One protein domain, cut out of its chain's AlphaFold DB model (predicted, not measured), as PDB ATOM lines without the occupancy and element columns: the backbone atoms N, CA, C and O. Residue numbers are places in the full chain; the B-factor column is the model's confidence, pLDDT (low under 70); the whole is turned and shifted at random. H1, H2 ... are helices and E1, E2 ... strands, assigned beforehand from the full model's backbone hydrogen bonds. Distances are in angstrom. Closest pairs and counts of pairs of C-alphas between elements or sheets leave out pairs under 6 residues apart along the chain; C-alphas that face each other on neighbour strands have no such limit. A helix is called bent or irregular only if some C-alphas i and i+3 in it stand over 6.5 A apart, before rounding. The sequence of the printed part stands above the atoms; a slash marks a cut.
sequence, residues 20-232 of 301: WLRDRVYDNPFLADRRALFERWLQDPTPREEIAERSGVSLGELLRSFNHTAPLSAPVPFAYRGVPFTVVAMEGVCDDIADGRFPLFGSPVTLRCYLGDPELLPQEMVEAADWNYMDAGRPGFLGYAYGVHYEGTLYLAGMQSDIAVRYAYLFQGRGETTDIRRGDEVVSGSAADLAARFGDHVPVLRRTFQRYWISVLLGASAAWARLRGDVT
ATOM      1  N   TRP A  20     100.381 -40.346 116.964       83.00
ATOM      2  CA  TRP A  20      99.622 -39.620 117.986       83.00
ATOM      3  C   TRP A  20      98.567 -38.693 117.363       83.00
ATOM      4  O   TRP A  20      97.455 -38.582 117.886       83.00
ATOM      5  N   LEU A  21      98.892 -38.061 116.226       78.44
ATOM      6  CA  LEU A  21      97.954 -37.226 115.472       78.44
ATOM      7  C   LEU A  21      96.758 -38.051 115.001       78.44
ATOM      8  O   LEU A  21      95.613 -37.643 115.194       78.44
ATOM      9  N   ARG A  22      96.991 -39.239 114.446       81.38
ATOM     10  CA  ARG A  22      95.906 -40.161 114.115       81.38
ATOM     11  C   ARG A  22      95.082 -40.560 115.319       81.38
ATOM     12  O   ARG A  22      93.876 -40.319 115.313       81.38
ATOM     13  N   ASP A  23      95.718 -41.075 116.357       80.62
ATOM     14  CA  ASP A  23      95.015 -41.651 117.500       80.62
ATOM     15  C   ASP A  23      94.194 -40.608 118.278       80.62
ATOM     16  O   ASP A  23      93.144 -40.930 118.843       80.62
ATOM     17  N   ARG A  24      94.663 -39.353 118.345       83.44
ATOM     18  CA  ARG A  24      94.069 -38.306 119.200       83.44
ATOM     19  C   ARG A  24      93.347 -37.198 118.450       83.44
ATOM     20  O   ARG A  24      92.521 -36.517 119.065       83.44
ATOM     21  N   VAL A  25      93.602 -37.047 117.152       79.81
ATOM     22  CA  VAL A  25      92.955 -36.036 116.308       79.81
ATOM     23  C   VAL A  25      92.065 -36.686 115.263       79.81
ATOM     24  O   VAL A  25      90.844 -36.546 115.340       79.81
ATOM     25  N   TYR A  26      92.639 -37.412 114.301       82.62
ATOM     26  CA  TYR A  26      91.870 -37.904 113.153       82.62
ATOM     27  C   TYR A  26      90.834 -38.961 113.545       82.62
ATOM     28  O   TYR A  26      89.690 -38.890 113.090       82.62
ATOM     29  N   ASP A  27      91.192 -39.884 114.435       84.88
ATOM     30  CA  ASP A  27      90.314 -40.975 114.864       84.88
ATOM     31  C   ASP A  27      89.450 -40.585 116.081       84.88
ATOM     32  O   ASP A  27      88.580 -41.348 116.502       84.88
ATOM     33  N   ASN A  28      89.603 -39.364 116.616       83.69
ATOM     34  CA  ASN A  28      88.827 -38.886 117.760       83.69
ATOM     35  C   ASN A  28      87.388 -38.498 117.337       83.69
ATOM     36  O   ASN A  28      87.194 -37.545 116.566       83.69
ATOM     37  N   PRO A  29      86.343 -39.197 117.824       84.50
ATOM     38  CA  PRO A  29      84.958 -38.888 117.473       84.50
ATOM     39  C   PRO A  29      84.454 -37.583 118.106       84.50
ATOM     40  O   PRO A  29      83.552 -36.963 117.551       84.50
ATOM     41  N   PHE A  30      85.041 -37.123 119.217       83.62
ATOM     42  CA  PHE A  30      84.618 -35.894 119.902       83.62
ATOM     43  C   PHE A  30      85.006 -34.625 119.149       83.62
ATOM     44  O   PHE A  30      84.349 -33.594 119.301       83.62
ATOM     45  N   LEU A  31      86.047 -34.681 118.318       80.19
ATOM     46  CA  LEU A  31      86.407 -33.551 117.470       80.19
ATOM     47  C   LEU A  31      85.419 -33.378 116.311       80.19
ATOM     48  O   LEU A  31      85.139 -32.239 115.953       80.19
ATOM     49  N   ALA A  32      84.829 -34.467 115.797       82.31
ATOM     50  CA  ALA A  32      83.865 -34.448 114.689       82.31
ATOM     51  C   ALA A  32      84.323 -33.519 113.541       82.31
ATOM     52  O   ALA A  32      85.429 -33.683 113.024       82.31
ATOM     53  N   ASP A  33      83.527 -32.510 113.184       79.19
ATOM     54  CA  ASP A  33      83.831 -31.560 112.104       79.19
ATOM     55  C   ASP A  33      84.974 -30.581 112.447       79.19
ATOM     56  O   ASP A  33      85.511 -29.905 111.573       79.19
ATOM     57  N   ARG A  34      85.411 -30.532 113.714       79.94
ATOM     58  CA  ARG A  34      86.488 -29.652 114.208       79.94
ATOM     59  C   ARG A  34      87.887 -30.251 114.042       79.94
ATOM     60  O   ARG A  34      88.867 -29.612 114.414       79.94
ATOM     61  N   ARG A  35      88.015 -31.462 113.483       82.75
ATOM     62  CA  ARG A  35      89.311 -32.150 113.303       82.75
ATOM     63  C   ARG A  35      90.322 -31.325 112.516       82.75
ATOM     64  O   ARG A  35      91.444 -31.181 112.977       82.75
ATOM     65  N   ALA A  36      89.914 -30.750 111.385       79.00
ATOM     66  CA  ALA A  36      90.802 -29.948 110.539       79.00
ATOM     67  C   ALA A  36      91.301 -28.681 111.255       79.00
ATOM     68  O   ALA A  36      92.452 -28.280 111.106       79.00
ATOM     69  N   LEU A  37      90.440 -28.067 112.073       75.94
ATOM     70  CA  LEU A  37      90.798 -26.915 112.895       75.94
ATOM     71  C   LEU A  37      91.818 -27.302 113.973       75.94
ATOM     72  O   LEU A  37      92.789 -26.584 114.197       75.94
ATOM     73  N   PHE A  38      91.604 -28.451 114.614       77.62
ATOM     74  CA  PHE A  38      92.489 -28.975 115.645       77.62
ATOM     75  C   PHE A  38      93.848 -29.401 115.077       77.62
ATOM     76  O   PHE A  38      94.876 -29.006 115.605       77.62
ATOM     77  N   GLU A  39      93.864 -30.148 113.972       79.31
ATOM     78  CA  GLU A  39      95.078 -30.520 113.236       79.31
ATOM     79  C   GLU A  39      95.898 -29.287 112.866       79.31
ATOM     80  O   GLU A  39      97.089 -29.232 113.166       79.31
ATOM     81  N   ARG A  40      95.249 -28.285 112.260       75.06
ATOM     82  CA  ARG A  40      95.911 -27.031 111.916       75.06
ATOM     83  C   ARG A  40      96.538 -26.408 113.149       75.06
ATOM     84  O   ARG A  40      97.703 -26.063 113.108       75.06
ATOM     85  N   TRP A  41      95.800 -26.311 114.245       75.44
ATOM     86  CA  TRP A  41      96.309 -25.733 115.481       75.44
ATOM     87  C   TRP A  41      97.508 -26.501 116.082       75.44
ATOM     88  O   TRP A  41      98.391 -25.884 116.669       75.44
ATOM     89  N   LEU A  42      97.609 -27.817 115.878       74.69
ATOM     90  CA  LEU A  42      98.796 -28.592 116.273       74.69
ATOM     91  C   LEU A  42     100.018 -28.357 115.382       74.69
ATOM     92  O   LEU A  42     101.149 -28.538 115.829       74.69
ATOM     93  N   GLN A  43      99.790 -28.059 114.107       74.31
ATOM     94  CA  GLN A  43     100.832 -27.996 113.079       74.31
ATOM     95  C   GLN A  43     101.235 -26.559 112.720       74.31
ATOM     96  O   GLN A  43     102.273 -26.349 112.094       74.31
ATOM     97  N   ASP A  44     100.415 -25.578 113.093       75.06
ATOM     98  CA  ASP A  44     100.543 -24.167 112.750       75.06
ATOM     99  C   ASP A  44     100.897 -23.365 114.016       75.06
ATOM    100  O   ASP A  44     100.048 -23.211 114.895       75.06
ATOM    101  N   PRO A  45     102.121 -22.815 114.123       69.81
ATOM    102  CA  PRO A  45     102.526 -21.985 115.257       69.81
ATOM    103  C   PRO A  45     101.898 -20.577 115.228       69.81
ATOM    104  O   PRO A  45     102.301 -19.709 116.002       69.81
ATOM    105  N   THR A  46     100.963 -20.308 114.308       79.38
ATOM    106  CA  THR A  46     100.236 -19.035 114.236       79.38
ATOM    107  C   THR A  46      99.441 -18.789 115.533       79.38
ATOM    108  O   THR A  46      98.737 -19.691 115.993       79.38
ATOM    109  N   PRO A  47      99.489 -17.572 116.116       80.75
ATOM    110  CA  PRO A  47      98.686 -17.215 117.287       80.75
ATOM    111  C   PRO A  47      97.182 -17.462 117.092       80.75
ATOM    112  O   PRO A  47      96.639 -17.305 115.994       80.75
ATOM    113  N   ARG A  48      96.481 -17.822 118.174       81.56
ATOM    114  CA  ARG A  48      95.061 -18.227 118.140       81.56
ATOM    115  C   ARG A  48      94.158 -17.088 117.650       81.56
ATOM    116  O   ARG A  48      93.195 -17.329 116.930       81.56
ATOM    117  N   GLU A  49      94.504 -15.851 117.984       85.56
ATOM    118  CA  GLU A  49      93.845 -14.617 117.553       85.56
ATOM    119  C   GLU A  49      93.862 -14.479 116.026       85.56
ATOM    120  O   GLU A  49      92.832 -14.229 115.399       85.56
ATOM    121  N   GLU A  50      95.022 -14.716 115.416       86.62
ATOM    122  CA  GLU A  50      95.213 -14.638 113.967       86.62
ATOM    123  C   GLU A  50      94.534 -15.817 113.249       86.62
ATOM    124  O   GLU A  50      93.983 -15.654 112.157       86.62
ATOM    125  N   ILE A  51      94.511 -17.006 113.867       82.00
ATOM    126  CA  ILE A  51      93.737 -18.150 113.360       82.00
ATOM    127  C   ILE A  51      92.238 -17.829 113.354       82.00
ATOM    128  O   ILE A  51      91.571 -18.119 112.355       82.00
ATOM    129  N   ALA A  52      91.713 -17.236 114.433       85.50
ATOM    130  CA  ALA A  52      90.309 -16.845 114.544       85.50
ATOM    131  C   ALA A  52      89.936 -15.838 113.447       85.50
ATOM    132  O   ALA A  52      89.013 -16.088 112.667       85.50
ATOM    133  N   GLU A  53      90.727 -14.767 113.307       88.31
ATOM    134  CA  GLU A  53      90.533 -13.730 112.289       88.31
ATOM    135  C   GLU A  53      90.526 -14.317 110.870       88.31
ATOM    136  O   GLU A  53      89.582 -14.104 110.106       88.31
ATOM    137  N   ARG A  54      91.537 -15.123 110.517       86.50
ATOM    138  CA  ARG A  54      91.650 -15.739 109.181       86.50
ATOM    139  C   ARG A  54      90.536 -16.725 108.868       86.50
ATOM    140  O   ARG A  54      90.199 -16.911 107.700       86.50
ATOM    141  N   SER A  55      90.017 -17.397 109.889       81.38
ATOM    142  CA  SER A  55      88.968 -18.407 109.737       81.38
ATOM    143  C   SER A  55      87.563 -17.799 109.777       81.38
ATOM    144  O   SER A  55      86.597 -18.511 109.519       81.38
ATOM    145  N   GLY A  56      87.438 -16.498 110.072       86.19
ATOM    146  CA  GLY A  56      86.154 -15.803 110.163       86.19
ATOM    147  C   GLY A  56      85.279 -16.269 111.330       86.19
ATOM    148  O   GLY A  56      84.059 -16.131 111.255       86.19
ATOM    149  N   VAL A  57      85.886 -16.831 112.380       84.56
ATOM    150  CA  VAL A  57      85.215 -17.281 113.615       84.56
ATOM    151  C   VAL A  57      85.624 -16.383 114.778       84.56
ATOM    152  O   VAL A  57      86.707 -15.796 114.750       84.56
ATOM    153  N   SER A  58      84.794 -16.267 115.817       87.62
ATOM    154  CA  SER A  58      85.207 -15.504 116.998       87.62
ATOM    155  C   SER A  58      86.283 -16.250 117.791       87.62
ATOM    156  O   SER A  58      86.335 -17.484 117.805       87.62
ATOM    157  N   LEU A  59      87.155 -15.509 118.481       87.38
ATOM    158  CA  LEU A  59      88.212 -16.114 119.296       87.38
ATOM    159  C   LEU A  59      87.626 -17.015 120.395       87.38
ATOM    160  O   LEU A  59      88.164 -18.082 120.673       87.38
ATOM    161  N   GLY A  60      86.487 -16.637 120.982       86.06
ATOM    162  CA  GLY A  60      85.824 -17.461 121.992       86.06
ATOM    163  C   GLY A  60      85.225 -18.755 121.437       86.06
ATOM    164  O   GLY A  60      85.269 -19.794 122.098       86.06
ATOM    165  N   GLU A  61      84.700 -18.742 120.210       84.00
ATOM    166  CA  GLU A  61      84.271 -19.961 119.513       84.00
ATOM    167  C   GLU A  61      85.458 -20.895 119.219       84.00
ATOM    168  O   GLU A  61      85.377 -22.111 119.446       84.00
ATOM    169  N   LEU A  62      86.585 -20.319 118.786       85.12
ATOM    170  CA  LEU A  62      87.822 -21.047 118.521       85.12
ATOM    171  C   LEU A  62      88.369 -21.724 119.791       85.12
ATOM    172  O   LEU A  62      88.592 -22.936 119.805       85.12
ATOM    173  N   LEU A  63      88.533 -20.968 120.881       86.44
ATOM    174  CA  LEU A  63      89.112 -21.460 122.138       86.44
ATOM    175  C   LEU A  63      88.244 -22.540 122.793       86.44
ATOM    176  O   LEU A  63      88.750 -23.587 123.201       86.44
ATOM    177  N   ARG A  64      86.914 -22.362 122.805       83.62
ATOM    178  CA  ARG A  64      85.985 -23.413 123.261       83.62
ATOM    179  C   ARG A  64      86.133 -24.694 122.461       83.62
ATOM    180  O   ARG A  64      86.061 -25.791 123.017       83.62
ATOM    181  N   SER A  65      86.355 -24.563 121.157       79.38
ATOM    182  CA  SER A  65      86.551 -25.718 120.293       79.38
ATOM    183  C   SER A  65      87.821 -26.491 120.648       79.38
ATOM    184  O   SER A  65      87.770 -27.720 120.703       79.38
ATOM    185  N   PHE A  66      88.914 -25.795 120.972       79.44
ATOM    186  CA  PHE A  66      90.174 -26.414 121.399       79.44
ATOM    187  C   PHE A  66      90.125 -27.035 122.790       79.44
ATOM    188  O   PHE A  66      90.837 -28.002 123.045       79.44
ATOM    189  N   ASN A  67      89.249 -26.542 123.661       83.62
ATOM    190  CA  ASN A  67      89.154 -27.028 125.031       83.62
ATOM    191  C   ASN A  67      88.054 -28.066 125.260       83.62
ATOM    192  O   ASN A  67      87.934 -28.596 126.361       83.62
ATOM    193  N   HIS A  68      87.289 -28.444 124.237       83.31
ATOM    194  CA  HIS A  68      86.279 -29.505 124.311       83.31
ATOM    195  C   HIS A  68      86.661 -30.697 123.417       83.31
ATOM    196  O   HIS A  68      86.029 -30.930 122.384       83.31
ATOM    197  N   THR A  69      87.699 -31.450 123.799       83.12
ATOM    198  CA  THR A  69      88.286 -32.536 122.978       83.12
ATOM    199  C   THR A  69      87.935 -33.951 123.447       83.12
ATOM    200  O   THR A  69      88.184 -34.916 122.722       83.12
ATOM    201  N   ALA A  70      87.349 -34.080 124.639       87.44
ATOM    202  CA  ALA A  70      86.903 -35.331 125.250       87.44
ATOM    203  C   ALA A  70      85.811 -35.034 126.304       87.44
ATOM    204  O   ALA A  70      85.667 -33.880 126.724       87.44
ATOM    205  N   PRO A  71      85.020 -36.030 126.748       89.19
ATOM    206  CA  PRO A  71      84.000 -35.813 127.764       89.19
ATOM    207  C   PRO A  71      84.645 -35.562 129.132       89.19
ATOM    208  O   PRO A  71      85.722 -36.076 129.446       89.19
ATOM    209  N   LEU A  72      83.956 -34.785 129.965       92.56
ATOM    210  CA  LEU A  72      84.361 -34.558 131.347       92.56
ATOM    211  C   LEU A  72      84.001 -35.767 132.214       92.56
ATOM    212  O   LEU A  72      82.880 -36.274 132.168       92.56
ATOM    213  N   SER A  73      84.955 -36.203 133.027       94.38
ATOM    214  CA  SER A  73      84.754 -37.240 134.044       94.38
ATOM    215  C   SER A  73      83.863 -36.763 135.199       94.38
ATOM    216  O   SER A  73      83.537 -35.581 135.333       94.38
ATOM    217  N   ALA A  74      83.468 -37.697 136.067       94.94
ATOM    218  CA  ALA A  74      82.807 -37.345 137.317       94.94
ATOM    219  C   ALA A  74      83.751 -36.510 138.213       94.94
ATOM    220  O   ALA A  74      84.946 -36.811 138.277       94.94
ATOM    221  N   PRO A  75      83.245 -35.490 138.932       95.44
ATOM    222  CA  PRO A  75      84.069 -34.700 139.842       95.44
ATOM    223  C   PRO A  75      84.654 -35.547 140.976       95.44
ATOM    224  O   PRO A  75      83.936 -36.309 141.624       95.44
ATOM    225  N   VAL A  76      85.939 -35.350 141.261       96.88
ATOM    226  CA  VAL A  76      86.639 -35.991 142.378       96.88
ATOM    227  C   VAL A  76      86.863 -34.960 143.483       96.88
ATOM    228  O   VAL A  76      87.565 -33.970 143.251       96.88
ATOM    229  N   PRO A  77      86.271 -35.141 144.675       97.06
ATOM    230  CA  PRO A  77      86.420 -34.186 145.761       97.06
ATOM    231  C   PRO A  77      87.779 -34.321 146.455       97.06
ATOM    232  O   PRO A  77      88.307 -35.420 146.635       97.06
ATOM    233  N   PHE A  78      88.316 -33.190 146.899       97.69
ATOM    234  CA  PHE A  78      89.457 -33.113 147.811       97.69
ATOM    235  C   PHE A  78      89.381 -31.816 148.622       97.69
ATOM    236  O   PHE A  78      88.566 -30.938 148.339       97.69
ATOM    237  N   ALA A  79      90.221 -31.665 149.641       96.75
ATOM    238  CA  ALA A  79      90.347 -30.406 150.364       96.75
ATOM    239  C   ALA A  79      91.808 -30.032 150.579       96.75
ATOM    240  O   ALA A  79      92.661 -30.894 150.785       96.75
ATOM    241  N   TYR A  80      92.088 -28.731 150.585       96.00
ATOM    242  CA  TYR A  80      93.392 -28.197 150.962       96.00
ATOM    243  C   TYR A  80      93.221 -27.090 152.004       96.00
ATOM    244  O   TYR A  80      92.485 -26.129 151.796       96.00
ATOM    245  N   ARG A  81      93.882 -27.235 153.159       94.06
ATOM    246  CA  ARG A  81      93.750 -26.358 154.338       94.06
ATOM    247  C   ARG A  81      92.296 -26.172 154.794       94.06
ATOM    248  O   ARG A  81      91.916 -25.085 155.221       94.06
ATOM    249  N   GLY A  82      91.495 -27.231 154.695       91.81
ATOM    250  CA  GLY A  82      90.078 -27.224 155.069       91.81
ATOM    251  C   GLY A  82      89.139 -26.568 154.051       91.81
ATOM    252  O   GLY A  82      87.938 -26.560 154.287       91.81
ATOM    253  N   VAL A  83      89.648 -26.055 152.927       93.12
ATOM    254  CA  VAL A  83      88.816 -25.540 151.829       93.12
ATOM    255  C   VAL A  83      88.501 -26.689 150.865       93.12
ATOM    256  O   VAL A  83      89.446 -27.364 150.443       93.12
ATOM    257  N   PRO A  84      87.223 -26.940 150.526       95.06
ATOM    258  CA  PRO A  84      86.842 -27.994 149.594       95.06
ATOM    259  C   PRO A  84      87.075 -27.573 148.139       95.06
ATOM    260  O   PRO A  84      86.818 -26.432 147.750       95.06
ATOM    261  N   PHE A  85      87.510 -28.531 147.329       96.19
ATOM    262  CA  PHE A  85      87.738 -28.406 145.895       96.19
ATOM    263  C   PHE A  85      87.237 -29.658 145.179       96.19
ATOM    264  O   PHE A  85      87.043 -30.718 145.783       96.19
ATOM    265  N   THR A  86      87.071 -29.554 143.867       97.00
ATOM    266  CA  THR A  86      86.875 -30.720 143.007       97.00
ATOM    267  C   THR A  86      87.832 -30.668 141.831       97.00
ATOM    268  O   THR A  86      88.140 -29.596 141.310       97.00
ATOM    269  N   VAL A  87      88.315 -31.835 141.417       97.12
ATOM    270  CA  VAL A  87      89.027 -32.001 140.151       97.12
ATOM    271  C   VAL A  87      88.140 -32.754 139.172       97.12
ATOM    272  O   VAL A  87      87.493 -33.736 139.529       97.12
ATOM    273  N   VAL A  88      88.102 -32.282 137.933       96.44
ATOM    274  CA  VAL A  88      87.399 -32.916 136.821       96.44
ATOM    275  C   VAL A  88      88.416 -33.162 135.724       96.44
ATOM    276  O   VAL A  88      89.025 -32.225 135.212       96.44
ATOM    277  N   ALA A  89      88.616 -34.423 135.365       95.44
ATOM    278  CA  ALA A  89      89.493 -34.779 134.262       95.44
ATOM    279  C   ALA A  89      88.752 -34.735 132.925       95.44
ATOM    280  O   ALA A  89      87.593 -35.149 132.838       95.44
ATOM    281  N   MET A  90      89.466 -34.300 131.898       93.88
ATOM    282  CA  MET A  90      89.168 -34.498 130.488       93.88
ATOM    283  C   MET A  90      90.280 -35.382 129.921       93.88
ATOM    284  O   MET A  90      91.439 -34.967 129.929       93.88
ATOM    285  N   GLU A  91      89.961 -36.588 129.445       91.19
ATOM    286  CA  GLU A  91      90.923 -37.481 128.762       91.19
ATOM    287  C   GLU A  91      91.159 -37.015 127.321       91.19
ATOM    288  O   GLU A  91      90.857 -37.688 126.338       91.19
ATOM    289  N   GLY A  92      91.630 -35.781 127.218       87.06
ATOM    290  CA  GLY A  92      91.806 -35.049 125.989       87.06
ATOM    291  C   GLY A  92      92.829 -33.941 126.176       87.06
ATOM    292  O   GLY A  92      93.415 -33.743 127.245       87.06
ATOM    293  N   VAL A  93      93.037 -33.225 125.090       80.06
ATOM    294  CA  VAL A  93      94.024 -32.161 124.953       80.06
ATOM    295  C   VAL A  93      93.363 -30.813 125.252       80.06
ATOM    296  O   VAL A  93      92.183 -30.637 124.950       80.06
ATOM    297  N   CYS A  94      94.111 -29.881 125.840       81.00
ATOM    298  CA  CYS A  94      93.720 -28.473 125.978       81.00
ATOM    299  C   CYS A  94      94.505 -27.601 125.003       81.00
ATOM    300  O   CYS A  94      95.512 -28.058 124.468       81.00
ATOM    301  N   ASP A  95      94.083 -26.354 124.835       74.06
ATOM    302  CA  ASP A  95      94.616 -25.375 123.892       74.06
ATOM    303  C   ASP A  95      96.090 -24.976 124.096       74.06
ATOM    304  O   ASP A  95      96.649 -24.275 123.261       74.06
ATOM    305  N   ASP A  96      96.775 -25.445 125.139       71.50
ATOM    306  CA  ASP A  96      98.194 -25.145 125.407       71.50
ATOM    307  C   ASP A  96      99.187 -26.157 124.798       71.50
ATOM    308  O   ASP A  96     100.363 -26.205 125.169       71.50
ATOM    309  N   ILE A  97      98.742 -26.992 123.854       70.69
ATOM    310  CA  ILE A  97      99.600 -27.999 123.209       70.69
ATOM    311  C   ILE A  97     100.561 -27.422 122.143       70.69
ATOM    312  O   ILE A  97     101.567 -28.056 121.829       70.69
ATOM    313  N   ALA A  98     100.257 -26.244 121.582       55.91
ATOM    314  CA  ALA A  98     100.866 -25.747 120.338       55.91
ATOM    315  C   ALA A  98     102.310 -25.229 120.481       55.91
ATOM    316  O   ALA A  98     103.004 -25.053 119.484       55.91
ATOM    317  N   ASP A  99     102.820 -25.074 121.705       62.81
ATOM    318  CA  ASP A  99     104.133 -24.457 121.951       62.81
ATOM    319  C   ASP A  99     105.303 -25.461 121.993       62.81
ATOM    320  O   ASP A  99     106.352 -25.192 122.585       62.81
ATOM    321  N   GLY A 100     105.133 -26.668 121.439       65.75
ATOM    322  CA  GLY A 100     106.181 -27.704 121.360       65.75
ATOM    323  C   GLY A 100     106.654 -28.271 122.711       65.75
ATOM    324  O   GLY A 100     107.532 -29.133 122.760       65.75
ATOM    325  N   ARG A 101     106.081 -27.800 123.825       73.31
ATOM    326  CA  ARG A 101     106.375 -28.255 125.194       73.31
ATOM    327  C   ARG A 101     105.516 -29.446 125.608       73.31
ATOM    328  O   ARG A 101     105.862 -30.142 126.561       73.31
ATOM    329  N   PHE A 102     104.403 -29.684 124.919       78.50
ATOM    330  CA  PHE A 102     103.526 -30.785 125.266       78.50
ATOM    331  C   PHE A 102     104.097 -32.129 124.792       78.50
ATOM    332  O   PHE A 102     104.509 -32.260 123.639       78.50
ATOM    333  N   PRO A 103     104.096 -33.152 125.655       77.12
ATOM    334  CA  PRO A 103     104.534 -34.486 125.289       77.12
ATOM    335  C   PRO A 103     103.556 -35.153 124.314       77.12
ATOM    336  O   PRO A 103     102.456 -35.533 124.700       77.12
ATOM    337  N   LEU A 104     103.960 -35.368 123.062       84.62
ATOM    338  CA  LEU A 104     103.150 -36.067 122.051       84.62
ATOM    339  C   LEU A 104     103.258 -37.601 122.178       84.62
ATOM    340  O   LEU A 104     103.567 -38.302 121.222       84.62
ATOM    341  N   PHE A 105     103.031 -38.137 123.379       87.12
ATOM    342  CA  PHE A 105     103.027 -39.580 123.654       87.12
ATOM    343  C   PHE A 105     101.941 -39.964 124.667       87.12
ATOM    344  O   PHE A 105     101.370 -39.111 125.336       87.12
ATOM    345  N   GLY A 106     101.650 -41.259 124.814       89.94
ATOM    346  CA  GLY A 106     100.693 -41.743 125.813       89.94
ATOM    347  C   GLY A 106      99.257 -41.239 125.615       89.94
ATOM    348  O   GLY A 106      98.790 -41.043 124.491       89.94
ATOM    349  N   SER A 107      98.517 -41.097 126.719       91.06
ATOM    350  CA  SER A 107      97.121 -40.634 126.704       91.06
ATOM    351  C   SER A 107      97.008 -39.218 127.261       91.06
ATOM    352  O   SER A 107      97.333 -39.030 128.433       91.06
ATOM    353  N   PRO A 108      96.549 -38.222 126.481       91.56
ATOM    354  CA  PRO A 108      96.430 -36.857 126.966       91.56
ATOM    355  C   PRO A 108      95.389 -36.758 128.078       91.56
ATOM    356  O   PRO A 108      94.353 -37.424 128.054       91.56
ATOM    357  N   VAL A 109      95.680 -35.915 129.061       93.38
ATOM    358  CA  VAL A 109      94.763 -35.617 130.151       93.38
ATOM    359  C   VAL A 109      94.904 -34.167 130.577       93.38
ATOM    360  O   VAL A 109      96.007 -33.639 130.727       93.38
ATOM    361  N   THR A 110      93.759 -33.541 130.818       94.19
ATOM    362  CA  THR A 110      93.670 -32.224 131.438       94.19
ATOM    363  C   THR A 110      92.823 -32.309 132.699       94.19
ATOM    364  O   THR A 110      91.670 -32.728 132.662       94.19
ATOM    365  N   LEU A 111      93.401 -31.917 133.828       95.94
ATOM    366  CA  LEU A 111      92.784 -31.907 135.147       95.94
ATOM    367  C   LEU A 111      92.350 -30.485 135.481       95.94
ATOM    368  O   LEU A 111      93.189 -29.623 135.730       95.94
ATOM    369  N   ARG A 112      91.044 -30.236 135.495       95.44
ATOM    370  CA  ARG A 112      90.448 -28.928 135.787       95.44
ATOM    371  C   ARG A 112      90.044 -28.862 137.245       95.44
ATOM    372  O   ARG A 112      89.352 -29.750 137.735       95.44
ATOM    373  N   CYS A 113      90.484 -27.825 137.938       95.75
ATOM    374  CA  CYS A 113      90.238 -27.634 139.356       95.75
ATOM    375  C   CYS A 113      89.161 -26.573 139.572       95.75
ATOM    376  O   CYS A 113      89.235 -25.477 139.015       95.75
ATOM    377  N   TYR A 114      88.209 -26.882 140.446       95.38
ATOM    378  CA  TYR A 114      87.085 -26.020 140.794       95.38
ATOM    379  C   TYR A 114      86.984 -25.871 142.313       95.38
ATOM    380  O   TYR A 114      87.358 -26.776 143.067       95.38
ATOM    381  N   LEU A 115      86.447 -24.742 142.770       93.50
ATOM    382  CA  LEU A 115      85.983 -24.580 144.144       93.50
ATOM    383  C   LEU A 115      84.878 -25.597 144.442       93.50
ATOM    384  O   LEU A 115      84.019 -25.858 143.603       93.50
ATOM    385  N   GLY A 116      84.898 -26.168 145.646       91.44
ATOM    386  CA  GLY A 116      83.812 -27.033 146.110       91.44
ATOM    387  C   GLY A 116      82.521 -26.254 146.368       91.44
ATOM    388  O   GLY A 116      81.439 -26.781 146.136       91.44
ATOM    389  N   ASP A 117      82.650 -24.999 146.801       90.44
ATOM    390  CA  ASP A 117      81.557 -24.033 146.880       90.44
ATOM    391  C   ASP A 117      81.750 -22.964 145.785       90.44
ATOM    392  O   ASP A 117      82.621 -22.093 145.928       90.44
ATOM    393  N   PRO A 118      80.999 -23.043 144.671       89.00
ATOM    394  CA  PRO A 118      81.134 -22.107 143.563       89.00
ATOM    395  C   PRO A 118      80.629 -20.696 143.899       89.00
ATOM    396  O   PRO A 118      80.966 -19.769 143.172       89.00
ATOM    397  N   GLU A 119      79.870 -20.501 144.984       89.50
ATOM    398  CA  GLU A 119      79.321 -19.190 145.366       89.50
ATOM    399  C   GLU A 119      80.345 -18.308 146.102       89.50
ATOM    400  O   GLU A 119      80.127 -17.109 146.289       89.50
ATOM    401  N   LEU A 120      81.504 -18.863 146.480       87.19
ATOM    402  CA  LEU A 120      82.581 -18.116 147.144       87.19
ATOM    403  C   LEU A 120      83.169 -16.990 146.283       87.19
ATOM    404  O   LEU A 120      83.775 -16.059 146.826       87.19
ATOM    405  N   LEU A 121      83.037 -17.086 144.959       87.19
ATOM    406  CA  LEU A 121      83.467 -16.072 144.003       87.19
ATOM    407  C   LEU A 121      82.344 -15.822 142.990       87.19
ATOM    408  O   LEU A 121      81.717 -16.780 142.544       87.19
ATOM    409  N   PRO A 122      82.108 -14.568 142.567       90.00
ATOM    410  CA  PRO A 122      81.180 -14.285 141.482       90.00
ATOM    411  C   PRO A 122      81.567 -15.044 140.213       90.00
ATOM    412  O   PRO A 122      82.725 -15.023 139.797       90.00
ATOM    413  N   GLN A 123      80.594 -15.662 139.551       89.31
ATOM    414  CA  GLN A 123      80.849 -16.415 138.322       89.31
ATOM    415  C   GLN A 123      81.485 -15.546 137.226       89.31
ATOM    416  O   GLN A 123      82.464 -15.940 136.602       89.31
ATOM    417  N   GLU A 124      81.006 -14.314 137.060       89.88
ATOM    418  CA  GLU A 124      81.528 -13.362 136.068       89.88
ATOM    419  C   GLU A 124      83.010 -13.017 136.292       89.88
ATOM    420  O   GLU A 124      83.729 -12.654 135.364       89.88
ATOM    421  N   MET A 125      83.473 -13.108 137.537       88.31
ATOM    422  CA  MET A 125      84.865 -12.871 137.899       88.31
ATOM    423  C   MET A 125      85.750 -14.050 137.493       88.31
ATOM    424  O   MET A 125      86.877 -13.846 137.041       88.31
ATOM    425  N   VAL A 126      85.235 -15.274 137.641       88.38
ATOM    426  CA  VAL A 126      85.885 -16.496 137.158       88.38
ATOM    427  C   VAL A 126      85.964 -16.470 135.633       88.38
ATOM    428  O   VAL A 126      87.049 -16.640 135.085       88.38
ATOM    429  N   GLU A 127      84.855 -16.160 134.959       89.56
ATOM    430  CA  GLU A 127      84.787 -16.047 133.496       89.56
ATOM    431  C   GLU A 127      85.738 -14.978 132.963       89.56
ATOM    432  O   GLU A 127      86.491 -15.240 132.034       89.56
ATOM    433  N   ALA A 128      85.781 -13.791 133.577       88.56
ATOM    434  CA  ALA A 128      86.698 -12.739 133.146       88.56
ATOM    435  C   ALA A 128      88.175 -13.176 133.212       88.56
ATOM    436  O   ALA A 128      88.986 -12.730 132.397       88.56
ATOM    437  N   ALA A 129      88.530 -14.036 134.174       86.88
ATOM    438  CA  ALA A 129      89.880 -14.571 134.306       86.88
ATOM    439  C   ALA A 129      90.161 -15.718 133.316       86.88
ATOM    440  O   ALA A 129      91.229 -15.716 132.699       86.88
ATOM    441  N   ASP A 130      89.216 -16.646 133.146       88.31
ATOM    442  CA  ASP A 130      89.270 -17.808 132.243       88.31
ATOM    443  C   ASP A 130      88.885 -17.433 130.802       88.31
ATOM    444  O   ASP A 130      87.830 -17.795 130.273       88.31
ATOM    445  N   TRP A 131      89.749 -16.652 130.157       83.69
ATOM    446  CA  TRP A 131      89.521 -16.198 128.785       83.69
ATOM    447  C   TRP A 131      89.719 -17.307 127.738       83.69
ATOM    448  O   TRP A 131      89.233 -17.168 126.618       83.69
ATOM    449  N   ASN A 132      90.382 -18.407 128.108       84.00
ATOM    450  CA  ASN A 132      90.586 -19.592 127.277       84.00
ATOM    451  C   ASN A 132      89.495 -20.661 127.437       84.00
ATOM    452  O   ASN A 132      89.551 -21.676 126.750       84.00
ATOM    453  N   TYR A 133      88.443 -20.423 128.228       88.38
ATOM    454  CA  TYR A 133      87.290 -21.332 128.349       88.38
ATOM    455  C   TYR A 133      87.660 -22.724 128.888       88.38
ATOM    456  O   TYR A 133      87.086 -23.747 128.493       88.38
ATOM    457  N   MET A 134      88.629 -22.780 129.801       89.69
ATOM    458  CA  MET A 134      89.025 -24.020 130.458       89.69
ATOM    459  C   MET A 134      88.016 -24.486 131.509       89.69
ATOM    460  O   MET A 134      88.029 -25.659 131.891       89.69
ATOM    461  N   ASP A 135      87.093 -23.622 131.930       89.62
ATOM    462  CA  ASP A 135      86.006 -23.954 132.846       89.62
ATOM    463  C   ASP A 135      85.023 -25.008 132.301       89.62
ATOM    464  O   ASP A 135      84.366 -25.691 133.095       89.62
ATOM    465  N   ALA A 136      84.926 -25.162 130.973       85.25
ATOM    466  CA  ALA A 136      83.844 -25.869 130.273       85.25
ATOM    467  C   ALA A 136      82.439 -25.489 130.768       85.25
ATOM    468  O   ALA A 136      81.570 -26.344 130.957       85.25
ATOM    469  N   GLY A 137      82.227 -24.197 131.018       83.69
ATOM    470  CA  GLY A 137      80.947 -23.657 131.471       83.69
ATOM    471  C   GLY A 137      80.524 -24.112 132.872       83.69
ATOM    472  O   GLY A 137      79.346 -23.997 133.215       83.69
ATOM    473  N   ARG A 138      81.443 -24.656 133.683       89.00
ATOM    474  CA  ARG A 138      81.168 -25.016 135.081       89.00
ATOM    475  C   ARG A 138      81.632 -23.895 136.012       89.00
ATOM    476  O   ARG A 138      82.759 -23.418 135.868       89.00
ATOM    477  N   PRO A 139      80.817 -23.508 137.006       90.44
ATOM    478  CA  PRO A 139      81.169 -22.406 137.879       90.44
ATOM    479  C   PRO A 139      82.286 -22.761 138.862       90.44
ATOM    480  O   PRO A 139      82.520 -23.928 139.183       90.44
ATOM    481  N   GLY A 140      82.969 -21.729 139.358       90.31
ATOM    482  CA  GLY A 140      84.016 -21.872 140.372       90.31
ATOM    483  C   GLY A 140      85.343 -22.428 139.851       90.31
ATOM    484  O   GLY A 140      86.140 -22.911 140.652       90.31
ATOM    485  N   PHE A 141      85.592 -22.392 138.539       92.75
ATOM    486  CA  PHE A 141      86.871 -22.788 137.950       92.75
ATOM    487  C   PHE A 141      88.040 -21.958 138.500       92.75
ATOM    488  O   PHE A 141      87.932 -20.752 138.716       92.75
ATOM    489  N   LEU A 142      89.172 -22.617 138.747       90.94
ATOM    490  CA  LEU A 142      90.346 -21.990 139.351       90.94
ATOM    491  C   LEU A 142      91.621 -22.138 138.523       90.94
ATOM    492  O   LEU A 142      92.557 -21.351 138.672       90.94
ATOM    493  N   GLY A 143      91.715 -23.173 137.703       92.19
ATOM    494  CA  GLY A 143      92.938 -23.507 136.991       92.19
ATOM    495  C   GLY A 143      92.992 -24.978 136.631       92.19
ATOM    496  O   GLY A 143      92.055 -25.738 136.881       92.19
ATOM    497  N   TYR A 144      94.106 -25.384 136.047       93.50
ATOM    498  CA  TYR A 144      94.239 -26.690 135.434       93.50
ATOM    499  C   TYR A 144      95.686 -27.180 135.430       93.50
ATOM    500  O   TYR A 144      96.642 -26.408 135.502       93.50
ATOM    501  N   ALA A 145      95.836 -28.496 135.353       93.81
ATOM    502  CA  ALA A 145      97.092 -29.174 135.065       93.81
ATOM    503  C   ALA A 145      96.890 -30.045 133.827       93.81
ATOM    504  O   ALA A 145      95.846 -30.678 133.694       93.81
ATOM    505  N   TYR A 146      97.858 -30.086 132.922       93.25
ATOM    506  CA  TYR A 146      97.707 -30.798 131.655       93.25
ATOM    507  C   TYR A 146      98.992 -31.516 131.259       93.25
ATOM    508  O   TYR A 146     100.099 -31.112 131.622       93.25
ATOM    509  N   GLY A 147      98.835 -32.614 130.527       93.69
ATOM    510  CA  GLY A 147      99.938 -33.461 130.104       93.69
ATOM    511  C   GLY A 147      99.445 -34.807 129.598       93.69
ATOM    512  O   GLY A 147      98.383 -34.888 128.981       93.69
ATOM    513  N   VAL A 148     100.206 -35.868 129.871       93.62
ATOM    514  CA  VAL A 148      99.896 -37.224 129.401       93.62
ATOM    515  C   VAL A 148     100.052 -38.268 130.500       93.62
ATOM    516  O   VAL A 148     100.956 -38.205 131.327       93.62
ATOM    517  N   HIS A 149      99.175 -39.264 130.489       94.44
ATOM    518  CA  HIS A 149      99.320 -40.489 131.257       94.44
ATOM    519  C   HIS A 149     100.040 -41.551 130.413       94.44
ATOM    520  O   HIS A 149      99.609 -41.873 129.301       94.44
ATOM    521  N   TYR A 150     101.123 -42.110 130.954       94.62
ATOM    522  CA  TYR A 150     101.861 -43.218 130.354       94.62
ATOM    523  C   TYR A 150     102.488 -44.101 131.443       94.62
ATOM    524  O   TYR A 150     103.128 -43.583 132.358       94.62
ATOM    525  N   GLU A 151     102.289 -45.423 131.358       93.31
ATOM    526  CA  GLU A 151     102.862 -46.436 132.270       93.31
ATOM    527  C   GLU A 151     102.790 -46.053 133.766       93.31
ATOM    528  O   GLU A 151     103.783 -46.044 134.503       93.31
ATOM    529  N   GLY A 152     101.588 -45.680 134.215       95.75
ATOM    530  CA  GLY A 152     101.312 -45.329 135.609       95.75
ATOM    531  C   GLY A 152     101.944 -44.016 136.074       95.75
ATOM    532  O   GLY A 152     102.061 -43.779 137.277       95.75
ATOM    533  N   THR A 153     102.369 -43.159 135.144       97.06
ATOM    534  CA  THR A 153     102.930 -41.836 135.433       97.06
ATOM    535  C   THR A 153     102.129 -40.752 134.719       97.06
ATOM    536  O   THR A 153     101.872 -40.848 133.518       97.06
ATOM    537  N   LEU A 154     101.747 -39.707 135.452       96.62
ATOM    538  CA  LEU A 154     101.187 -38.475 134.902       96.62
ATOM    539  C   LEU A 154     102.328 -37.498 134.593       96.62
ATOM    540  O   LEU A 154     102.866 -36.875 135.502       96.62
ATOM    541  N   TYR A 155     102.699 -37.368 133.326       94.88
ATOM    542  CA  TYR A 155     103.702 -36.423 132.841       94.88
ATOM    543  C   TYR A 155     103.040 -35.087 132.511       94.88
ATOM    544  O   TYR A 155     102.455 -34.928 131.442       94.88
ATOM    545  N   LEU A 156     103.112 -34.130 133.431       93.88
ATOM    546  CA  LEU A 156     102.581 -32.788 133.242       93.88
ATOM    547  C   LEU A 156     103.491 -31.959 132.337       93.88
ATOM    548  O   LEU A 156     104.673 -31.770 132.628       93.88
ATOM    549  N   ALA A 157     102.889 -31.420 131.280       90.50
ATOM    550  CA  ALA A 157     103.466 -30.386 130.432       90.50
ATOM    551  C   ALA A 157     103.369 -29.011 131.098       90.50
ATOM    552  O   ALA A 157     104.279 -28.197 130.961       90.50
ATOM    553  N   GLY A 158     102.289 -28.781 131.854       89.06
ATOM    554  CA  GLY A 158     102.101 -27.535 132.572       89.06
ATOM    555  C   GLY A 158     101.019 -27.558 133.642       89.06
ATOM    556  O   GLY A 158     100.208 -28.481 133.760       89.06
ATOM    557  N   MET A 159     101.060 -26.513 134.465       90.19
ATOM    558  CA  MET A 159     100.089 -26.211 135.510       90.19
ATOM    559  C   MET A 159      99.846 -24.708 135.515       90.19
ATOM    560  O   MET A 159     100.792 -23.932 135.673       90.19
ATOM    561  N   GLN A 160      98.590 -24.303 135.388       87.50
ATOM    562  CA  GLN A 160      98.220 -22.905 135.243       87.50
ATOM    563  C   GLN A 160      96.987 -22.571 136.067       87.50
ATOM    564  O   GLN A 160      96.118 -23.397 136.340       87.50
ATOM    565  N   SER A 161      96.931 -21.319 136.496       86.88
ATOM    566  CA  SER A 161      95.753 -20.763 137.122       86.88
ATOM    567  C   SER A 161      95.576 -19.325 136.681       86.88
ATOM    568  O   SER A 161      96.177 -18.411 137.248       86.88
ATOM    569  N   ASP A 162      94.708 -19.110 135.702       78.62
ATOM    570  CA  ASP A 162      94.405 -17.762 135.232       78.62
ATOM    571  C   ASP A 162      93.798 -16.922 136.348       78.62
ATOM    572  O   ASP A 162      94.214 -15.782 136.562       78.62
ATOM    573  N   ILE A 163      92.932 -17.522 137.172       79.38
ATOM    574  CA  ILE A 163      92.359 -16.815 138.314       79.38
ATOM    575  C   ILE A 163      93.417 -16.399 139.336       79.38
ATOM    576  O   ILE A 163      93.234 -15.363 139.954       79.38
ATOM    577  N   ALA A 164      94.510 -17.149 139.545       78.25
ATOM    578  CA  ALA A 164      95.534 -16.793 140.532       78.25
ATOM    579  C   ALA A 164      96.627 -15.881 139.959       78.25
ATOM    580  O   ALA A 164      97.122 -14.992 140.667       78.25
ATOM    581  N   VAL A 165      97.005 -16.109 138.699       74.69
ATOM    582  CA  VAL A 165      98.069 -15.389 137.988       74.69
ATOM    583  C   VAL A 165      97.568 -14.029 137.528       74.69
ATOM    584  O   VAL A 165      98.163 -13.004 137.871       74.69
ATOM    585  N   ARG A 166      96.423 -13.995 136.842       72.69
ATOM    586  CA  ARG A 166      95.843 -12.752 136.330       72.69
ATOM    587  C   ARG A 166      95.232 -11.910 137.447       72.69
ATOM    588  O   ARG A 166      95.098 -10.703 137.304       72.69
ATOM    589  N   TYR A 167      94.983 -12.493 138.619       69.62
ATOM    590  CA  TYR A 167      94.421 -11.803 139.780       69.62
ATOM    591  C   TYR A 167      95.130 -10.531 140.222       69.62
ATOM    592  O   TYR A 167      94.504  -9.529 140.568       69.62
ATOM    593  N   ALA A 168      96.461 -10.608 140.295       58.25
ATOM    594  CA  ALA A 168      97.276  -9.505 140.780       58.25
ATOM    595  C   ALA A 168      97.270  -8.334 139.789       58.25
ATOM    596  O   ALA A 168      97.610  -7.222 140.178       58.25
ATOM    597  N   TYR A 169      96.890  -8.600 138.540       60.41
ATOM    598  CA  TYR A 169      96.816  -7.643 137.452       60.41
ATOM    599  C   TYR A 169      95.374  -7.128 137.275       60.41
ATOM    600  O   TYR A 169      95.104  -5.956 137.527       60.41
ATOM    601  N   LEU A 170      94.423  -8.027 137.001       64.69
ATOM    602  CA  LEU A 170      93.031  -7.722 136.644       64.69
ATOM    603  C   LEU A 170      92.235  -7.019 137.742       64.69
ATOM    604  O   LEU A 170      91.613  -5.997 137.493       64.69
ATOM    605  N   PHE A 171      92.231  -7.566 138.958       70.38
ATOM    606  CA  PHE A 171      91.303  -7.130 140.014       70.38
ATOM    607  C   PHE A 171      91.975  -6.271 141.087       70.38
ATOM    608  O   PHE A 171      91.336  -5.839 142.042       70.38
ATOM    609  N   GLN A 172      93.278  -6.023 140.939       66.19
ATOM    610  CA  GLN A 172      94.025  -5.055 141.748       66.19
ATOM    611  C   GLN A 172      94.342  -3.774 140.963       66.19
ATOM    612  O   GLN A 172      95.091  -2.940 141.469       66.19
ATOM    613  N   GLY A 173      93.797  -3.629 139.747       65.19
ATOM    614  CA  GLY A 173      93.934  -2.431 138.917       65.19
ATOM    615  C   GLY A 173      95.366  -2.173 138.456       65.19
ATOM    616  O   GLY A 173      95.781  -1.020 138.366       65.19
ATOM    617  N   ARG A 174      96.159  -3.228 138.234       65.38
ATOM    618  CA  ARG A 174      97.518  -3.077 137.706       65.38
ATOM    619  C   ARG A 174      97.460  -3.310 136.203       65.38
ATOM    620  O   ARG A 174      97.056  -4.385 135.787       65.38
ATOM    621  N   GLY A 175      97.885  -2.315 135.431       71.44
ATOM    622  CA  GLY A 175      97.798  -2.313 133.971       71.44
ATOM    623  C   GLY A 175      96.600  -1.531 133.439       71.44
ATOM    624  O   GLY A 175      95.723  -1.128 134.201       71.44
ATOM    625  N   GLU A 176      96.602  -1.274 132.133       78.06
ATOM    626  CA  GLU A 176      95.571  -0.463 131.473       78.06
ATOM    627  C   GLU A 176      94.456  -1.357 130.922       78.06
ATOM    628  O   GLU A 176      93.316  -1.293 131.388       78.06
ATOM    629  N   THR A 177      94.797  -2.248 129.991       81.50
ATOM    630  CA  THR A 177      93.856  -3.128 129.289       81.50
ATOM    631  C   THR A 177      94.330  -4.579 129.276       81.50
ATOM    632  O   THR A 177      95.496  -4.882 129.547       81.50
ATOM    633  N   THR A 178      93.393  -5.498 129.036       82.81
ATOM    634  CA  THR A 178      93.634  -6.949 128.983       82.81
ATOM    635  C   THR A 178      92.422  -7.694 128.443       82.81
ATOM    636  O   THR A 178      91.293  -7.237 128.614       82.81
ATOM    637  N   ASP A 179      92.639  -8.861 127.856       86.19
ATOM    638  CA  ASP A 179      91.566  -9.643 127.253       86.19
ATOM    639  C   ASP A 179      90.802 -10.465 128.286       86.19
ATOM    640  O   ASP A 179      91.360 -11.278 129.019       86.19
ATOM    641  N   ILE A 180      89.501 -10.244 128.380       88.69
ATOM    642  CA  ILE A 180      88.608 -10.950 129.292       88.69
ATOM    643  C   ILE A 180      87.524 -11.651 128.499       88.69
ATOM    644  O   ILE A 180      87.059 -11.148 127.475       88.69
ATOM    645  N   ARG A 181      87.063 -12.789 129.007       89.81
ATOM    646  CA  ARG A 181      85.866 -13.418 128.467       89.81
ATOM    647  C   ARG A 181      84.619 -12.694 128.971       89.81
ATOM    648  O   ARG A 181      84.513 -12.328 130.143       89.81
ATOM    649  N   ARG A 182      83.666 -12.485 128.063       88.06
ATOM    650  CA  ARG A 182      82.307 -12.015 128.354       88.06
ATOM    651  C   ARG A 182      81.318 -12.876 127.585       88.06
ATOM    652  O   ARG A 182      81.119 -12.680 126.389       88.06
ATOM    653  N   GLY A 183      80.706 -13.825 128.292       86.19
ATOM    654  CA  GLY A 183      79.882 -14.859 127.675       86.19
ATOM    655  C   GLY A 183      80.714 -15.703 126.712       86.19
ATOM    656  O   GLY A 183      81.521 -16.525 127.149       86.19
ATOM    657  N   ASP A 184      80.513 -15.439 125.427       83.69
ATOM    658  CA  ASP A 184      81.008 -16.214 124.288       83.69
ATOM    659  C   ASP A 184      82.155 -15.535 123.530       83.69
ATOM    660  O   ASP A 184      82.725 -16.123 122.611       83.69
ATOM    661  N   GLU A 185      82.490 -14.308 123.926       87.25
ATOM    662  CA  GLU A 185      83.485 -13.467 123.275       87.25
ATOM    663  C   GLU A 185      84.675 -13.187 124.188       87.25
ATOM    664  O   GLU A 185      84.562 -13.182 125.419       87.25
ATOM    665  N   VAL A 186      85.818 -12.904 123.566       87.94
ATOM    666  CA  VAL A 186      87.006 -12.370 124.235       87.94
ATOM    667  C   VAL A 186      87.133 -10.907 123.834       87.94
ATOM    668  O   VAL A 186      87.199 -10.585 122.652       87.94
ATOM    669  N   VAL A 187      87.124 -10.012 124.818       88.69
ATOM    670  CA  VAL A 187      87.163  -8.564 124.592       88.69
ATOM    671  C   VAL A 187      88.213  -7.918 125.480       88.69
ATOM    672  O   VAL A 187      88.396  -8.326 126.626       88.69
ATOM    673  N   SER A 188      88.849  -6.851 125.006       88.31
ATOM    674  CA  SER A 188      89.744  -6.069 125.856       88.31
ATOM    675  C   SER A 188      88.937  -5.255 126.878       88.31
ATOM    676  O   SER A 188      88.047  -4.478 126.530       88.31
ATOM    677  N   GLY A 189      89.234  -5.438 128.163       84.12
ATOM    678  CA  GLY A 189      88.621  -4.742 129.294       84.12
ATOM    679  C   GLY A 189      89.634  -3.936 130.105       84.12
ATOM    680  O   GLY A 189      90.825  -4.245 130.118       84.12
ATOM    681  N   SER A 190      89.155  -2.904 130.807       87.12
ATOM    682  CA  SER A 190      89.969  -2.095 131.721       87.12
ATOM    683  C   SER A 190      90.184  -2.817 133.050       87.12
ATOM    684  O   SER A 190      89.222  -3.248 133.695       87.12
ATOM    685  N   ALA A 191      91.436  -2.900 133.505       84.31
ATOM    686  CA  ALA A 191      91.750  -3.450 134.824       84.31
ATOM    687  C   ALA A 191      91.162  -2.590 135.961       84.31
ATOM    688  O   ALA A 191      90.818  -3.110 137.022       84.31
ATOM    689  N   ALA A 192      90.993  -1.280 135.745       86.75
ATOM    690  CA  ALA A 192      90.384  -0.389 136.732       86.75
ATOM    691  C   ALA A 192      88.897  -0.712 136.956       86.75
ATOM    692  O   ALA A 192      88.455  -0.800 138.102       86.75
ATOM    693  N   ASP A 193      88.149  -0.971 135.881       88.62
ATOM    694  CA  ASP A 193      86.727  -1.324 135.962       88.62
ATOM    695  C   ASP A 193      86.530  -2.685 136.640       88.62
ATOM    696  O   ASP A 193      85.646  -2.859 137.481       88.62
ATOM    697  N   LEU A 194      87.388  -3.656 136.311       87.62
ATOM    698  CA  LEU A 194      87.373  -4.979 136.936       87.62
ATOM    699  C   LEU A 194      87.721  -4.908 138.427       87.62
ATOM    700  O   LEU A 194      87.082  -5.586 139.231       87.62
ATOM    701  N   ALA A 195      88.689  -4.075 138.813       87.75
ATOM    702  CA  ALA A 195      89.028  -3.845 140.214       87.75
ATOM    703  C   ALA A 195      87.886  -3.164 140.979       87.75
ATOM    704  O   ALA A 195      87.571  -3.581 142.092       87.75
ATOM    705  N   ALA A 196      87.223  -2.170 140.380       89.81
ATOM    706  CA  ALA A 196      86.058  -1.523 140.981       89.81
ATOM    707  C   ALA A 196      84.895  -2.506 141.196       89.81
ATOM    708  O   ALA A 196      84.182  -2.412 142.190       89.81
ATOM    709  N   ARG A 197      84.718  -3.467 140.281       89.94
ATOM    710  CA  ARG A 197      83.634  -4.457 140.340       89.94
ATOM    711  C   ARG A 197      83.923  -5.640 141.265       89.94
ATOM    712  O   ARG A 197      83.015  -6.102 141.947       89.94
ATOM    713  N   PHE A 198      85.152  -6.158 141.268       89.88
ATOM    714  CA  PHE A 198      85.488  -7.438 141.910       89.88
ATOM    715  C   PHE A 198      86.568  -7.344 142.998       89.88
ATOM    716  O   PHE A 198      86.912  -8.357 143.612       89.88
ATOM    717  N   GLY A 199      87.104  -6.150 143.268       84.69
ATOM    718  CA  GLY A 199      88.192  -5.935 144.227       84.69
ATOM    719  C   GLY A 199      87.911  -6.501 145.623       84.69
ATOM    720  O   GLY A 199      88.813  -7.055 146.257       84.69
ATOM    721  N   ASP A 200      86.656  -6.481 146.072       88.56
ATOM    722  CA  ASP A 200      86.253  -6.982 147.392       88.56
ATOM    723  C   ASP A 200      86.385  -8.508 147.544       88.56
ATOM    724  O   ASP A 200      86.553  -9.020 148.653       88.56
ATOM    725  N   HIS A 201      86.423  -9.257 146.437       86.56
ATOM    726  CA  HIS A 201      86.644 -10.705 146.451       86.56
ATOM    727  C   HIS A 201      88.141 -11.071 146.516       86.56
ATOM    728  O   HIS A 201      88.507 -12.226 146.768       86.56
ATOM    729  N   VAL A 202      89.051 -10.090 146.381       80.06
ATOM    730  CA  VAL A 202      90.514 -10.292 146.412       80.06
ATOM    731  C   VAL A 202      91.056 -10.919 147.681       80.06
ATOM    732  O   VAL A 202      91.840 -11.872 147.585       80.06
ATOM    733  N   PRO A 203      90.653 -10.473 148.875       80.38
ATOM    734  CA  PRO A 203      91.083 -11.108 150.110       80.38
ATOM    735  C   PRO A 203      90.569 -12.545 150.275       80.38
ATOM    736  O   PRO A 203      91.230 -13.340 150.951       80.38
ATOM    737  N   VAL A 204      89.408 -12.887 149.701       79.69
ATOM    738  CA  VAL A 204      88.854 -14.250 149.742       79.69
ATOM    739  C   VAL A 204      89.731 -15.166 148.900       79.69
ATOM    740  O   VAL A 204      90.377 -16.045 149.472       79.69
ATOM    741  N   LEU A 205      89.888 -14.876 147.601       78.56
ATOM    742  CA  LEU A 205      90.724 -15.688 146.712       78.56
ATOM    743  C   LEU A 205      92.166 -15.806 147.226       78.56
ATOM    744  O   LEU A 205      92.765 -16.882 147.185       78.56
ATOM    745  N   ARG A 206      92.740 -14.716 147.758       79.19
ATOM    746  CA  ARG A 206      94.095 -14.728 148.331       79.19
ATOM    747  C   ARG A 206      94.283 -15.750 149.442       79.19
ATOM    748  O   ARG A 206      95.349 -16.362 149.523       79.19
ATOM    749  N   ARG A 207      93.287 -15.878 150.318       78.56
ATOM    750  CA  ARG A 207      93.327 -16.779 151.475       78.56
ATOM    751  C   ARG A 207      92.985 -18.213 151.091       78.56
ATOM    752  O   ARG A 207      93.597 -19.121 151.646       78.56
ATOM    753  N   THR A 208      92.054 -18.400 150.160       72.56
ATOM    754  CA  THR A 208      91.546 -19.723 149.779       72.56
ATOM    755  C   THR A 208      92.432 -20.418 148.753       72.56
ATOM    756  O   THR A 208      92.656 -21.618 148.874       72.56
ATOM    757  N   PHE A 209      92.983 -19.687 147.779       78.31
ATOM    758  CA  PHE A 209      93.618 -20.313 146.620       78.31
ATOM    759  C   PHE A 209      94.868 -19.591 146.091       78.31
ATOM    760  O   PHE A 209      95.897 -20.240 145.938       78.31
ATOM    761  N   GLN A 210      94.873 -18.267 145.885       79.56
ATOM    762  CA  GLN A 210      95.965 -17.577 145.162       79.56
ATOM    763  C   GLN A 210      97.364 -17.828 145.757       79.56
ATOM    764  O   GLN A 210      98.351 -17.936 145.036       79.56
ATOM    765  N   ARG A 211      97.493 -17.909 147.085       80.31
ATOM    766  CA  ARG A 211      98.794 -18.176 147.726       80.31
ATOM    767  C   ARG A 211      99.261 -19.622 147.560       80.31
ATOM    768  O   ARG A 211     100.461 -19.878 147.631       80.31
ATOM    769  N   TYR A 212      98.326 -20.538 147.340       87.88
ATOM    770  CA  TYR A 212      98.526 -21.981 147.416       87.88
ATOM    771  C   TYR A 212      98.143 -22.711 146.126       87.88
ATOM    772  O   TYR A 212      98.099 -23.934 146.136       87.88
ATOM    773  N   TRP A 213      97.883 -21.997 145.026       91.00
ATOM    774  CA  TRP A 213      97.308 -22.577 143.809       91.00
ATOM    775  C   TRP A 213      98.125 -23.762 143.277       91.00
ATOM    776  O   TRP A 213      97.542 -24.782 142.940       91.00
ATOM    777  N   ILE A 214      99.463 -23.689 143.319       92.94
ATOM    778  CA  ILE A 214     100.349 -24.808 142.943       92.94
ATOM    779  C   ILE A 214     100.045 -26.037 143.809       92.94
ATOM    780  O   ILE A 214      99.814 -27.121 143.290       92.94
ATOM    781  N   SER A 215      99.993 -25.867 145.132       94.75
ATOM    782  CA  SER A 215      99.682 -26.949 146.071       94.75
ATOM    783  C   SER A 215      98.269 -27.503 145.887       94.75
ATOM    784  O   SER A 215      98.069 -28.704 146.030       94.75
ATOM    785  N   VAL A 216      97.296 -26.651 145.552       95.62
ATOM    786  CA  VAL A 216      95.918 -27.078 145.270       95.62
ATOM    787  C   VAL A 216      95.859 -27.894 143.981       95.62
ATOM    788  O   VAL A 216      95.261 -28.963 143.983       95.62
ATOM    789  N   LEU A 217      96.525 -27.456 142.910       96.19
ATOM    790  CA  LEU A 217      96.585 -28.209 141.656       96.19
ATOM    791  C   LEU A 217      97.383 -29.520 141.797       96.19
ATOM    792  O   LEU A 217      97.027 -30.513 141.175       96.19
ATOM    793  N   LEU A 218      98.405 -29.579 142.660       96.38
ATOM    794  CA  LEU A 218      99.040 -30.853 143.035       96.38
ATOM    795  C   LEU A 218      98.074 -31.771 143.791       96.38
ATOM    796  O   LEU A 218      98.039 -32.972 143.531       96.38
ATOM    797  N   GLY A 219      97.267 -31.207 144.696       97.00
ATOM    798  CA  GLY A 219      96.192 -31.925 145.378       97.00
ATOM    799  C   GLY A 219      95.153 -32.481 144.403       97.00
ATOM    800  O   GLY A 219      94.748 -33.630 144.548       97.00
ATOM    801  N   ALA A 220      94.794 -31.716 143.369       97.25
ATOM    802  CA  ALA A 220      93.924 -32.157 142.281       97.25
ATOM    803  C   ALA A 220      94.529 -33.352 141.520       97.25
ATOM    804  O   ALA A 220      93.857 -34.368 141.341       97.25
ATOM    805  N   SER A 221      95.811 -33.281 141.147       97.44
ATOM    806  CA  SER A 221      96.522 -34.404 140.518       97.44
ATOM    807  C   SER A 221      96.540 -35.652 141.405       97.44
ATOM    808  O   SER A 221      96.262 -36.746 140.919       97.44
ATOM    809  N   ALA A 222      96.806 -35.497 142.706       97.31
ATOM    810  CA  ALA A 222      96.824 -36.606 143.660       97.31
ATOM    811  C   ALA A 222      95.432 -37.225 143.879       97.31
ATOM    812  O   ALA A 222      95.300 -38.448 143.924       97.31
ATOM    813  N   ALA A 223      94.383 -36.403 143.972       97.44
ATOM    814  CA  ALA A 223      93.003 -36.867 144.108       97.44
ATOM    815  C   ALA A 223      92.563 -37.696 142.898       97.44
ATOM    816  O   ALA A 223      92.013 -38.786 143.055       97.44
ATOM    817  N   TRP A 224      92.855 -37.206 141.691       97.12
ATOM    818  CA  TRP A 224      92.564 -37.925 140.456       97.12
ATOM    819  C   TRP A 224      93.359 -39.232 140.345       97.12
ATOM    820  O   TRP A 224      92.775 -40.277 140.058       97.12
ATOM    821  N   ALA A 225      94.666 -39.199 140.629       96.56
ATOM    822  CA  ALA A 225      95.525 -40.382 140.587       96.56
ATOM    823  C   ALA A 225      95.048 -41.475 141.557       96.56
ATOM    824  O   ALA A 225      94.937 -42.640 141.175       96.56
ATOM    825  N   ARG A 226      94.666 -41.088 142.782       95.31
ATOM    826  CA  ARG A 226      94.100 -42.005 143.781       95.31
ATOM    827  C   ARG A 226      92.799 -42.648 143.313       95.31
ATOM    828  O   ARG A 226      92.624 -43.842 143.524       95.31
ATOM    829  N   LEU A 227      91.894 -41.883 142.691       94.56
ATOM    830  CA  LEU A 227      90.645 -42.438 142.160       94.56
ATOM    831  C   LEU A 227      90.913 -43.461 141.050       94.56
ATOM    832  O   LEU A 227      90.237 -44.486 140.985       94.56
ATOM    833  N   ARG A 228      91.878 -43.177 140.172       93.12
ATOM    834  CA  ARG A 228      92.214 -44.059 139.055       93.12
ATOM    835  C   ARG A 228      92.908 -45.354 139.473       93.12
ATOM    836  O   ARG A 228      92.678 -46.388 138.855       93.12
ATOM    837  N   GLY A 229      93.772 -45.300 140.484       92.69
ATOM    838  CA  GLY A 229      94.483 -46.459 141.033       92.69
ATOM    839  C   GLY A 229      95.628 -47.008 140.169       92.69
ATOM    840  O   GLY A 229      96.494 -47.696 140.703       92.69
ATOM    841  N   ASP A 230      95.681 -46.692 138.870       95.31
ATOM    842  CA  ASP A 230      96.772 -47.071 137.959       95.31
ATOM    843  C   ASP A 230      97.899 -46.024 137.884       95.31
ATOM    844  O   ASP A 230      99.017 -46.349 137.485       95.31
ATOM    845  N   VAL A 231      97.644 -44.782 138.312       96.88
ATOM    846  CA  VAL A 231      98.623 -43.686 138.290       96.88
ATOM    847  C   VAL A 231      99.307 -43.544 139.648       96.88
ATOM    848  O   VAL A 231      98.691 -43.159 140.637       96.88
ATOM    849  N   THR A 232     100.611 -43.807 139.690       96.94
ATOM    850  CA  THR A 232     101.413 -43.851 140.927       96.94
ATOM    851  C   THR A 232     102.508 -42.791 140.984       96.94
ATOM    852  O   THR A 232     103.062 -42.538 142.052       96.94
TER     853      THR A 232
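Overview. This is residues 20 to 232 of the 301 residues of an uncharacterized protein of Actinoalloteichus hoggarensis (UniProt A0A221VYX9). A five-stranded sheet, curled like part of a barrel, wraps round the last helix, H9. Past one end of it the kinked helix H8, the strand hairpin E6 and E7 and the short helices H5, H6 and H7 make a second part, and a string of helices, H1 to H4, reaches from near E3 to the turn of that hairpin. The printed part has 213 residues, with nine named helices and seven named strands in the order H1 H2 H3 H4 E1 E2 E3 H5 E4 E5 H6 H7 E6 E7 H8 H9. The sheets E1 - E2 - E3 - E4 - E5 and E6 - E7 are antiparallel, and the class is mixed. The whole is compact, with a radius of gyration of the C-alphas of 17.1 A and spans of 48 by 44 by 24 A.

Arrangement. Look first at the strongly twisted sheet of E1, residues 76 to 80, E2, 83 to 90, E3, 107 to 115, E4, 141 to 150, and E5, 153 to 160. E1, E2 and E3 form a meander, each strand the antiparallel neighbour of the one before; E1 and E2, E2 and E3, and E4 and E5 are hairpins. Within hydrogen-bond range you find N 78 and O 85 at 3.0 A, N 88 and O 112 at 2.8 A, N 111 and O 145 at 2.7 A, and N 148 and O 155 at 2.9 A. The sheet curls round H9, residues 213 to 228; the closest C-alphas of E2 and H9 are those of Val 87 and Ala 220, 5.3 A. H8, residues 191 to 210, has a kink of 82 degrees near residue 200; it and H9 make two layers with the sheet, helices on one face. H8 touches H6, residues 162 to 165, with residues 205 to 210 alone (Ala 164 and Gln 210, closest C-alphas, 4.7 A), and H7, residues 167 to 170, at Leu 170 and Ala 191, 4.8 A. H5, residues 123 to 129, only just touches H6, with 3 pairs of C-alphas within 8 A, the closest Ala 129 and Ile 163, 5.2 A. In the hairpin of E6, residues 177 to 182, and E7, 185 to 190, N 180 and O 187 are 2.8 A apart; the closest C-alphas of H5 and E6 are those of Ala 128 and Ile 180, 4.7 A. H4, residues 59 to 67, comes closest to E7 at the C-alphas of Gly 60 and Glu 185, 4.8 A, and touches H3, residues 48 to 55, at Ala 52 and Leu 59, 5.2 A. H1, residues 20 to 26, only grazes the large sheet; it and H2, residues 32 to 43, form a helical hairpin at a steep tilt of 43 degrees, with the C-alphas of Val 25 and Arg 35 closest, 6.1 A. Each O i to N i+4 pair is within hydrogen-bond range in H1, H3, H4, H5 and H9, against 6 of 8 in H2 and 10 of 16 in H8; H6 and H7 are too short for one.

Along the chain. Find C-alpha 20 at (99.622, -39.620, 117.986), where H1 begins. E4 runs 26.5 A from C-alpha 141 at (86.871, -22.788, 137.950) to C-alpha 150; E3 measures 26.2 A and E2 23.1 A from first to last C-alpha. H9 runs 22.6 A to C-alpha 228 at (92.214, -44.059, 139.055); H2 measures 18.2 A and H8 18.0 A. H1, only just, H2 and H8 are irregular: C-alphas 23 and 26 are 6.54 A apart, 33 and 36 7.3 A, and 197 and 200 7.9 A.

Size, cuts and confidence. The C-alphas of Glu 151 and Ala 196, the two farthest apart, are 48.7 A apart. The printed part has no cut; the links E2 to E3 and H5 to E4 are long. Mean pLDDT of the printed part is 86.0; look for values under 70 at residues 45, 98 to 100, 167 to 170 and 172 to 174.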